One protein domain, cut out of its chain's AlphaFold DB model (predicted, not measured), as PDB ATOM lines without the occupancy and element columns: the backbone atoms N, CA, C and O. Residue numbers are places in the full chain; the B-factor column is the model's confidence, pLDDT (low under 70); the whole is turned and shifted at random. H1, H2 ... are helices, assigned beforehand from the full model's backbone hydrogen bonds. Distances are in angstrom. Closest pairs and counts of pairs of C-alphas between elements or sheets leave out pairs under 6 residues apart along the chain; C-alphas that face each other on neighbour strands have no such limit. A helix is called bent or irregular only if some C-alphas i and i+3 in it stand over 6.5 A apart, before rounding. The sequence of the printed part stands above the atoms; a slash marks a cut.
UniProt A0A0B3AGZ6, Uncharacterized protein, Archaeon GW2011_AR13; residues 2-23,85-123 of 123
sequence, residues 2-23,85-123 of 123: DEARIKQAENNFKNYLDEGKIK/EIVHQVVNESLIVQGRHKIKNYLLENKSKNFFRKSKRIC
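AT A GLANCE: This is residues 2 to 23 and 85 to 123 of the 123 residues of an uncharacterized protein of Archaeon GW2011_AR13 (UniProt A0A0B3AGZ6). What shape is this? H1 crosses H2a, the first arm of bent helix H2, in a small body, and residues 101 to 123 stick out as a long arm. What builds it? The printed part has 61 residues with two named helices, H1 then H2, and no named strand: all helix. It is extended, with a radius of gyration of the C-alphas of 17.5 A, spanning 59 by 21 by 14 A.

IN THESE COORDINATES: Where is H1? Residues 3 to 18, 23.0 A, from C-alpha 3 at (361.424, 203.256, 300.490). Where is H2? Residues 87 to 119, by hydrogen bonds assigned as one helix, but bent: C-alphas 98 and 101 are 7.7 A apart. Its arms are H2a, residues 87 to 98, and H2b, residues 101 to 119, 27.1 A, ending at C-alpha 119 (329.873, 206.680, 313.043).

HOW THE PARTS SIT: How does H1 meet H2a? They touch, closest at the C-alphas of Ala 9 and Glu 93, 5.1 A, at a steep tilt of 64 degrees, opposite ways. And H2b? It is apart from H1, at a steep tilt of 62 degrees to H2a. In H1, H2a and H2b every O i to N i+4 pair is within hydrogen-bond range.

THE WHOLE: Where is the cut? Residues 24 to 84 are not printed; C-alphas 23 and 85 are 12.5 A apart. Where is confidence low? Residues 111 to 123 have pLDDT under 70.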
ATOM      1  N   ASP A   2     359.647 200.406 304.079       90.25
ATOM      2  CA  ASP A   2     360.511 201.551 303.804       90.25
ATOM      3  C   ASP A   2     360.767 201.714 302.294       90.25
ATOM      4  O   ASP A   2     360.556 200.794 301.496       90.25
ATOM      5  N   GLU A   3     361.190 202.912 301.896       93.50
ATOM      6  CA  GLU A   3     361.424 203.256 300.490       93.50
ATOM      7  C   GLU A   3     362.616 202.502 299.889       93.50
ATOM      8  O   GLU A   3     362.583 202.140 298.711       93.50
ATOM      9  N   ALA A   4     363.639 202.204 300.696       95.62
ATOM     10  CA  ALA A   4     364.820 201.477 300.245       95.62
ATOM     11  C   ALA A   4     364.451 200.057 299.787       95.62
ATOM     12  O   ALA A   4     364.841 199.631 298.697       95.62
ATOM     13  N   ARG A   5     363.614 199.352 300.557       94.25
ATOM     14  CA  ARG A   5     363.118 198.014 300.230       94.25
ATOM     15  C   ARG A   5     362.273 198.004 298.965       94.25
ATOM     16  O   ARG A   5     362.368 197.057 298.180       94.25
ATOM     17  N   ILE A   6     361.453 199.038 298.772       95.00
ATOM     18  CA  ILE A   6     360.625 199.197 297.571       95.00
ATOM     19  C   ILE A   6     361.516 199.381 296.342       95.00
ATOM     20  O   ILE A   6     361.357 198.647 295.370       95.00
ATOM     21  N   LYS A   7     362.489 200.295 296.409       96.62
ATOM     22  CA  LYS A   7     363.430 200.550 295.313       96.62
ATOM     23  C   LYS A   7     364.257 199.308 294.972       96.62
ATOM     24  O   LYS A   7     364.474 199.007 293.803       96.62
ATOM     25  N   GLN A   8     364.671 198.547 295.987       97.06
ATOM     26  CA  GLN A   8     365.339 197.263 295.787       97.06
ATOM     27  C   GLN A   8     364.441 196.268 295.037       97.06
ATOM     28  O   GLN A   8     364.899 195.646 294.084       97.06
ATOM     29  N   ALA A   9     363.166 196.138 295.424       96.75
ATOM     30  CA  ALA A   9     362.228 195.248 294.737       96.75
ATOM     31  C   ALA A   9     361.995 195.667 293.276       96.75
ATOM     32  O   ALA A   9     361.898 194.812 292.404       96.75
ATOM     33  N   GLU A  10     361.931 196.972 292.999       97.06
ATOM     34  CA  GLU A  10     361.786 197.508 291.640       97.06
ATOM     35  C   GLU A  10     363.004 197.191 290.764       97.06
ATOM     36  O   GLU A  10     362.841 196.707 289.642       97.06
ATOM     37  N   ASN A  11     364.214 197.385 291.296       97.88
ATOM     38  CA  ASN A  11     365.453 197.026 290.605       97.88
ATOM     39  C   ASN A  11     365.533 195.517 290.337       97.88
ATOM     40  O   ASN A  11     365.802 195.101 289.212       97.88
ATOM     41  N   ASN A  12     365.249 194.694 291.347       97.75
ATOM     42  CA  ASN A  12     365.289 193.244 291.206       97.75
ATOM     43  C   ASN A  12     364.248 192.742 290.203       97.75
ATOM     44  O   ASN A  12     364.566 191.905 289.368       97.75
ATOM     45  N   PHE A  13     363.025 193.280 290.231       97.12
ATOM     46  CA  PHE A  13     361.979 192.914 289.278       97.12
ATOM     47  C   PHE A  13     362.396 193.181 287.829       97.12
ATOM     48  O   PHE A  13     362.137 192.353 286.956       97.12
ATOM     49  N   LYS A  14     363.075 194.308 287.578       97.31
ATOM     50  CA  LYS A  14     363.655 194.602 286.265       97.31
ATOM     51  C   LYS A  14     364.696 193.549 285.875       97.31
ATOM     52  O   LYS A  14     364.561 192.946 284.817       97.31
ATOM     53  N   ASN A  15     365.647 193.251 286.762       97.50
ATOM     54  CA  ASN A  15     366.663 192.225 286.505       97.50
ATOM     55  C   ASN A  15     366.034 190.843 286.261       97.50
ATOM     56  O   ASN A  15     366.461 190.113 285.378       97.50
ATOM     57  N   TYR A  16     364.966 190.489 286.981       97.56
ATOM     58  CA  TYR A  16     364.258 189.223 286.783       97.56
ATOM     59  C   TYR A  16     363.566 189.123 285.426       97.56
ATOM     60  O   TYR A  16     363.447 188.015 284.899       97.56
ATOM     61  N   LEU A  17     363.090 190.241 284.873       96.06
ATOM     62  CA  LEU A  17     362.571 190.279 283.506       96.06
ATOM     63  C   LEU A  17     363.703 190.075 282.496       96.06
ATOM     64  O   LEU A  17     363.558 189.250 281.597       96.06
ATOM     65  N   ASP A  18     364.821 190.779 282.684       96.69
ATOM     66  CA  ASP A  18     365.986 190.723 281.793       96.69
ATOM     67  C   ASP A  18     366.625 189.318 281.787       96.69
ATOM     68  O   ASP A  18     366.971 188.783 280.736       96.69
ATOM     69  N   GLU A  19     366.692 188.668 282.950       95.75
ATOM     70  CA  GLU A  19     367.210 187.305 283.139       95.75
ATOM     71  C   GLU A  19     366.174 186.210 282.814       95.75
ATOM     72  O   GLU A  19     366.468 185.017 282.886       95.75
ATOM     73  N   GLY A  20     364.925 186.576 282.501       95.00
ATOM     74  CA  GLY A  20     363.852 185.623 282.207       95.00
ATOM     75  C   GLY A  20     363.365 184.796 283.405       95.00
ATOM     76  O   GLY A  20     362.627 183.823 283.212       95.00
ATOM     77  N   LYS A  21     363.721 185.185 284.635       96.44
ATOM     78  CA  LYS A  21     363.213 184.604 285.892       96.44
ATOM     79  C   LYS A  21     361.738 184.921 286.122       96.44
ATOM     80  O   LYS A  21     361.039 184.172 286.802       96.44
ATOM     81  N   ILE A  22     361.235 185.990 285.512       96.81
ATOM     82  CA  ILE A  22     359.808 186.220 285.303       96.81
ATOM     83  C   ILE A  22     359.577 186.648 283.858       96.81
ATOM     84  O   ILE A  22     360.354 187.409 283.293       96.81
ATOM     85  N   LYS A  23     358.517 186.139 283.232       96.75
ATOM     86  CA  LYS A  23     358.235 186.379 281.812       96.75
ATOM     87  C   LYS A  23     356.845 186.953 281.623       96.75
ATOM     88  O   LYS A  23     355.915 186.587 282.345       96.75
ATOM     89  N   GLU A  85     363.443 178.921 289.128       86.12
ATOM     90  CA  GLU A  85     364.573 179.345 289.955       86.12
ATOM     91  C   GLU A  85     364.165 180.445 290.935       86.12
ATOM     92  O   GLU A  85     363.517 181.415 290.541       86.12
ATOM     93  N   ILE A  86     364.554 180.301 292.212       91.00
ATOM     94  CA  ILE A  86     364.300 181.269 293.301       91.00
ATOM     95  C   ILE A  86     362.861 181.828 293.318       91.00
ATOM     96  O   ILE A  86     362.617 182.974 293.704       91.00
ATOM     97  N   VAL A  87     361.889 181.001 292.909       94.62
ATOM     98  CA  VAL A  87     360.522 181.421 292.556       94.62
ATOM     99  C   VAL A  87     359.822 182.186 293.676       94.62
ATOM    100  O   VAL A  87     359.138 183.175 293.425       94.62
ATOM    101  N   HIS A  88     360.036 181.788 294.928       95.56
ATOM    102  CA  HIS A  88     359.443 182.436 296.094       95.56
ATOM    103  C   HIS A  88     359.898 183.891 296.254       95.56
ATOM    104  O   HIS A  88     359.078 184.765 296.539       95.56
ATOM    105  N   GLN A  89     361.184 184.165 296.024       96.12
ATOM    106  CA  GLN A  89     361.722 185.521 296.061       96.12
ATOM    107  C   GLN A  89     361.187 186.342 294.887       96.12
ATOM    108  O   GLN A  89     360.653 187.430 295.100       96.12
ATOM    109  N   VAL A  90     361.252 185.793 293.670       97.06
ATOM    110  CA  VAL A  90     360.775 186.462 292.449       97.06
ATOM    111  C   VAL A  90     359.302 186.845 292.574       97.06
ATOM    112  O   VAL A  90     358.934 187.988 292.299       97.06
ATOM    113  N   VAL A  91     358.451 185.922 293.031       97.38
ATOM    114  CA  VAL A  91     357.013 186.150 293.234       97.38
ATOM    115  C   VAL A  91     356.765 187.221 294.296       97.38
ATOM    116  O   VAL A  91     355.951 188.118 294.071       97.38
ATOM    117  N   ASN A  92     357.479 187.175 295.423       95.38
ATOM    118  CA  ASN A  92     357.327 188.161 296.492       95.38
ATOM    119  C   ASN A  92     357.692 189.577 296.020       95.38
ATOM    120  O   ASN A  92     356.921 190.518 296.195       95.38
ATOM    121  N   GLU A  93     358.840 189.741 295.363       96.12
ATOM    122  CA  GLU A  93     359.270 191.056 294.879       96.12
ATOM    123  C   GLU A  93     358.382 191.574 293.751       96.12
ATOM    124  O   GLU A  93     358.001 192.745 293.749       96.12
ATOM    125  N   SER A  94     357.937 190.683 292.865       96.75
ATOM    126  CA  SER A  94     356.949 191.018 291.839       96.75
ATOM    127  C   SER A  94     355.632 191.497 292.450       96.75
ATOM    128  O   SER A  94     355.025 192.435 291.936       96.75
ATOM    129  N   LEU A  95     355.185 190.917 293.569       96.38
ATOM    130  CA  LEU A  95     353.992 191.389 294.275       96.38
ATOM    131  C   LEU A  95     354.200 192.778 294.890       96.38
ATOM    132  O   LEU A  95     353.292 193.612 294.832       96.38
ATOM    133  N   ILE A  96     355.378 193.059 295.452       95.50
ATOM    134  CA  ILE A  96     355.709 194.396 295.970       95.50
ATOM    135  C   ILE A  96     355.616 195.432 294.845       95.50
ATOM    136  O   ILE A  96     355.029 196.500 295.031       95.50
ATOM    137  N   VAL A  97     356.140 195.122 293.662       96.00
ATOM    138  CA  VAL A  97     356.099 196.042 292.518       96.00
ATOM    139  C   VAL A  97     354.674 196.190 291.976       96.00
ATOM    140  O   VAL A  97     354.167 197.304 291.870       96.00
ATOM    141  N   GLN A  98     353.986 195.077 291.714       95.12
ATOM    142  CA  GLN A  98     352.724 195.069 290.963       95.12
ATOM    143  C   GLN A  98     351.455 195.181 291.819       95.12
ATOM    144  O   GLN A  98     350.364 195.447 291.303       95.12
ATOM    145  N   GLY A  99     351.549 194.918 293.121       91.31
ATOM    146  CA  GLY A  99     350.404 194.802 294.026       91.31
ATOM    147  C   GLY A  99     350.337 195.865 295.117       91.31
ATOM    148  O   GLY A  99     349.230 196.237 295.509       91.31
ATOM    149  N   ARG A 100     351.477 196.393 295.597       89.62
ATOM    150  CA  ARG A 100     351.516 197.186 296.846       89.62
ATOM    151  C   ARG A 100     350.549 198.368 296.858       89.62
ATOM    152  O   ARG A 100     349.838 198.564 297.839       89.62
ATOM    153  N   HIS A 101     350.496 199.135 295.768       88.38
ATOM    154  CA  HIS A 101     349.683 200.350 295.692       88.38
ATOM    155  C   HIS A 101     348.197 200.017 295.643       88.38
ATOM    156  O   HIS A 101     347.408 200.631 296.351       88.38
ATOM    157  N   LYS A 102     347.820 198.982 294.883       87.75
ATOM    158  CA  LYS A 102     346.428 198.525 294.795       87.75
ATOM    159  C   LYS A 102     345.928 198.005 296.140       87.75
ATOM    160  O   LYS A 102     344.844 198.383 296.570       87.75
ATOM    161  N   ILE A 103     346.740 197.200 296.828       85.19
ATOM    162  CA  ILE A 103     346.411 196.682 298.162       85.19
ATOM    163  C   ILE A 103     346.301 197.836 299.165       85.19
ATOM    164  O   ILE A 103     345.315 197.923 299.892       85.19
ATOM    165  N   LYS A 104     347.274 198.758 299.181       85.31
ATOM    166  CA  LYS A 104     347.257 199.933 300.064       85.31
ATOM    167  C   LYS A 104     345.994 200.769 299.855       85.31
ATOM    168  O   LYS A 104     345.307 201.065 300.830       85.31
ATOM    169  N   ASN A 105     345.670 201.105 298.609       87.06
ATOM    170  CA  ASN A 105     344.511 201.931 298.278       87.06
ATOM    171  C   ASN A 105     343.206 201.237 298.677       87.06
ATOM    172  O   ASN A 105     342.411 201.822 299.406       87.06
ATOM    173  N   TYR A 106     343.045 199.956 298.334       86.69
ATOM    174  CA  TYR A 106     341.880 199.166 298.736       86.69
ATOM    175  C   TYR A 106     341.690 199.130 300.262       86.69
ATOM    176  O   TYR A 106     340.576 199.267 300.769       86.69
ATOM    177  N   LEU A 107     342.775 198.972 301.027       83.81
ATOM    178  CA  LEU A 107     342.707 198.968 302.488       83.81
ATOM    179  C   LEU A 107     342.337 200.345 303.059       83.81
ATOM    180  O   LEU A 107     341.556 200.410 304.007       83.81
ATOM    181  N   LEU A 108     342.860 201.439 302.500       81.94
ATOM    182  CA  LEU A 108     342.515 202.804 302.921       81.94
ATOM    183  C   LEU A 108     341.051 203.146 302.594       81.94
ATOM    184  O   LEU A 108     340.320 203.661 303.446       81.94
ATOM    185  N   GLU A 109     340.588 202.783 301.400       82.44
ATOM    186  CA  GLU A 109     339.199 202.951 300.963       82.44
ATOM    187  C   GLU A 109     338.220 202.155 301.836       82.44
ATOM    188  O   GLU A 109     337.163 202.655 302.215       82.44
ATOM    189  N   ASN A 110     338.561 200.926 302.228       74.62
ATOM    190  CA  ASN A 110     337.685 200.142 303.099       74.62
ATOM    191  C   ASN A 110     337.743 200.574 304.564       74.62
ATOM    192  O   ASN A 110     336.716 200.541 305.246       74.62
ATOM    193  N   LYS A 111     338.902 201.020 305.063       67.75
ATOM    194  CA  LYS A 111     339.002 201.605 306.409       67.75
ATOM    195  C   LYS A 111     338.124 202.844 306.539       67.75
ATOM    196  O   LYS A 111     337.385 202.941 307.515       67.75
ATOM    197  N   SER A 112     338.145 203.740 305.551       60.00
ATOM    198  CA  SER A 112     337.270 204.919 305.547       60.00
ATOM    199  C   SER A 112     335.788 204.524 305.520       60.00
ATOM    200  O   SER A 112     335.032 204.951 306.390       60.00
ATOM    201  N   LYS A 113     335.369 203.610 304.633       66.56
ATOM    202  CA  LYS A 113     333.982 203.096 304.594       66.56
ATOM    203  C   LYS A 113     333.531 202.463 305.917       66.56
ATOM    204  O   LYS A 113     332.401 202.687 306.354       66.56
ATOM    205  N   ASN A 114     334.401 201.699 306.578       62.69
ATOM    206  CA  ASN A 114     334.104 201.085 307.874       62.69
ATOM    207  C   ASN A 114     334.055 202.108 309.022       62.69
ATOM    208  O   ASN A 114     333.240 201.951 309.932       62.69
ATOM    209  N   PHE A 115     334.861 203.171 308.965       60.16
ATOM    210  CA  PHE A 115     334.789 204.298 309.898       60.16
ATOM    211  C   PHE A 115     333.449 205.044 309.775       60.16
ATOM    212  O   PHE A 115     332.747 205.214 310.773       60.16
ATOM    213  N   PHE A 116     333.012 205.367 308.551       56.88
ATOM    214  CA  PHE A 116     331.703 205.993 308.310       56.88
ATOM    215  C   PHE A 116     330.524 205.100 308.733       56.88
ATOM    216  O   PHE A 116     329.529 205.593 309.262       56.88
ATOM    217  N   ARG A 117     330.631 203.774 308.561       57.47
ATOM    218  CA  ARG A 117     329.618 202.818 309.045       57.47
ATOM    219  C   ARG A 117     329.540 202.723 310.569       57.47
ATOM    220  O   ARG A 117     328.449 202.505 311.082       57.47
ATOM    221  N   LYS A 118     330.659 202.870 311.288       56.28
ATOM    222  CA  LYS A 118     330.657 202.918 312.761       56.28
ATOM    223  C   LYS A 118     330.083 204.234 313.288       56.28
ATOM    224  O   LYS A 118     329.298 204.197 314.222       56.28
ATOM    225  N   SER A 119     330.403 205.364 312.654       54.81
ATOM    226  CA  SER A 119     329.873 206.680 313.043       54.81
ATOM    227  C   SER A 119     328.349 206.780 312.874       54.81
ATOM    228  O   SER A 119     327.682 207.299 313.759       54.81
ATOM    229  N   LYS A 120     327.770 206.184 311.820       53.75
ATOM    230  CA  LYS A 120     326.307 206.126 311.615       53.75
ATOM    231  C   LYS A 120     325.540 205.163 312.539       53.75
ATOM    232  O   LYS A 120     324.326 205.094 312.430       53.75
ATOM    233  N   ARG A 121     326.215 204.382 313.392       54.28
ATOM    234  CA  ARG A 121     325.564 203.521 314.406       54.28
ATOM    235  C   ARG A 121     325.540 204.150 315.805       54.28
ATOM    236  O   ARG A 121     325.036 203.516 316.722       54.28
ATOM    237  N   ILE A 122     326.138 205.332 315.972       53.50
ATOM    238  CA  ILE A 122     326.259 206.047 317.256       53.50
ATOM    239  C   ILE A 122     325.367 207.313 317.268       53.50
ATOM    240  O   ILE A 122     325.346 208.046 318.251       53.50
ATOM    241  N   CYS A 123     324.593 207.548 316.205       44.75
ATOM    242  CA  CYS A 123     323.544 208.566 316.147       44.75
ATOM    243  C   CYS A 123     322.182 207.896 315.995       44.75
ATOM    244  O   CYS A 123     322.114 206.920 315.212       44.75
TER     245      CYS A 123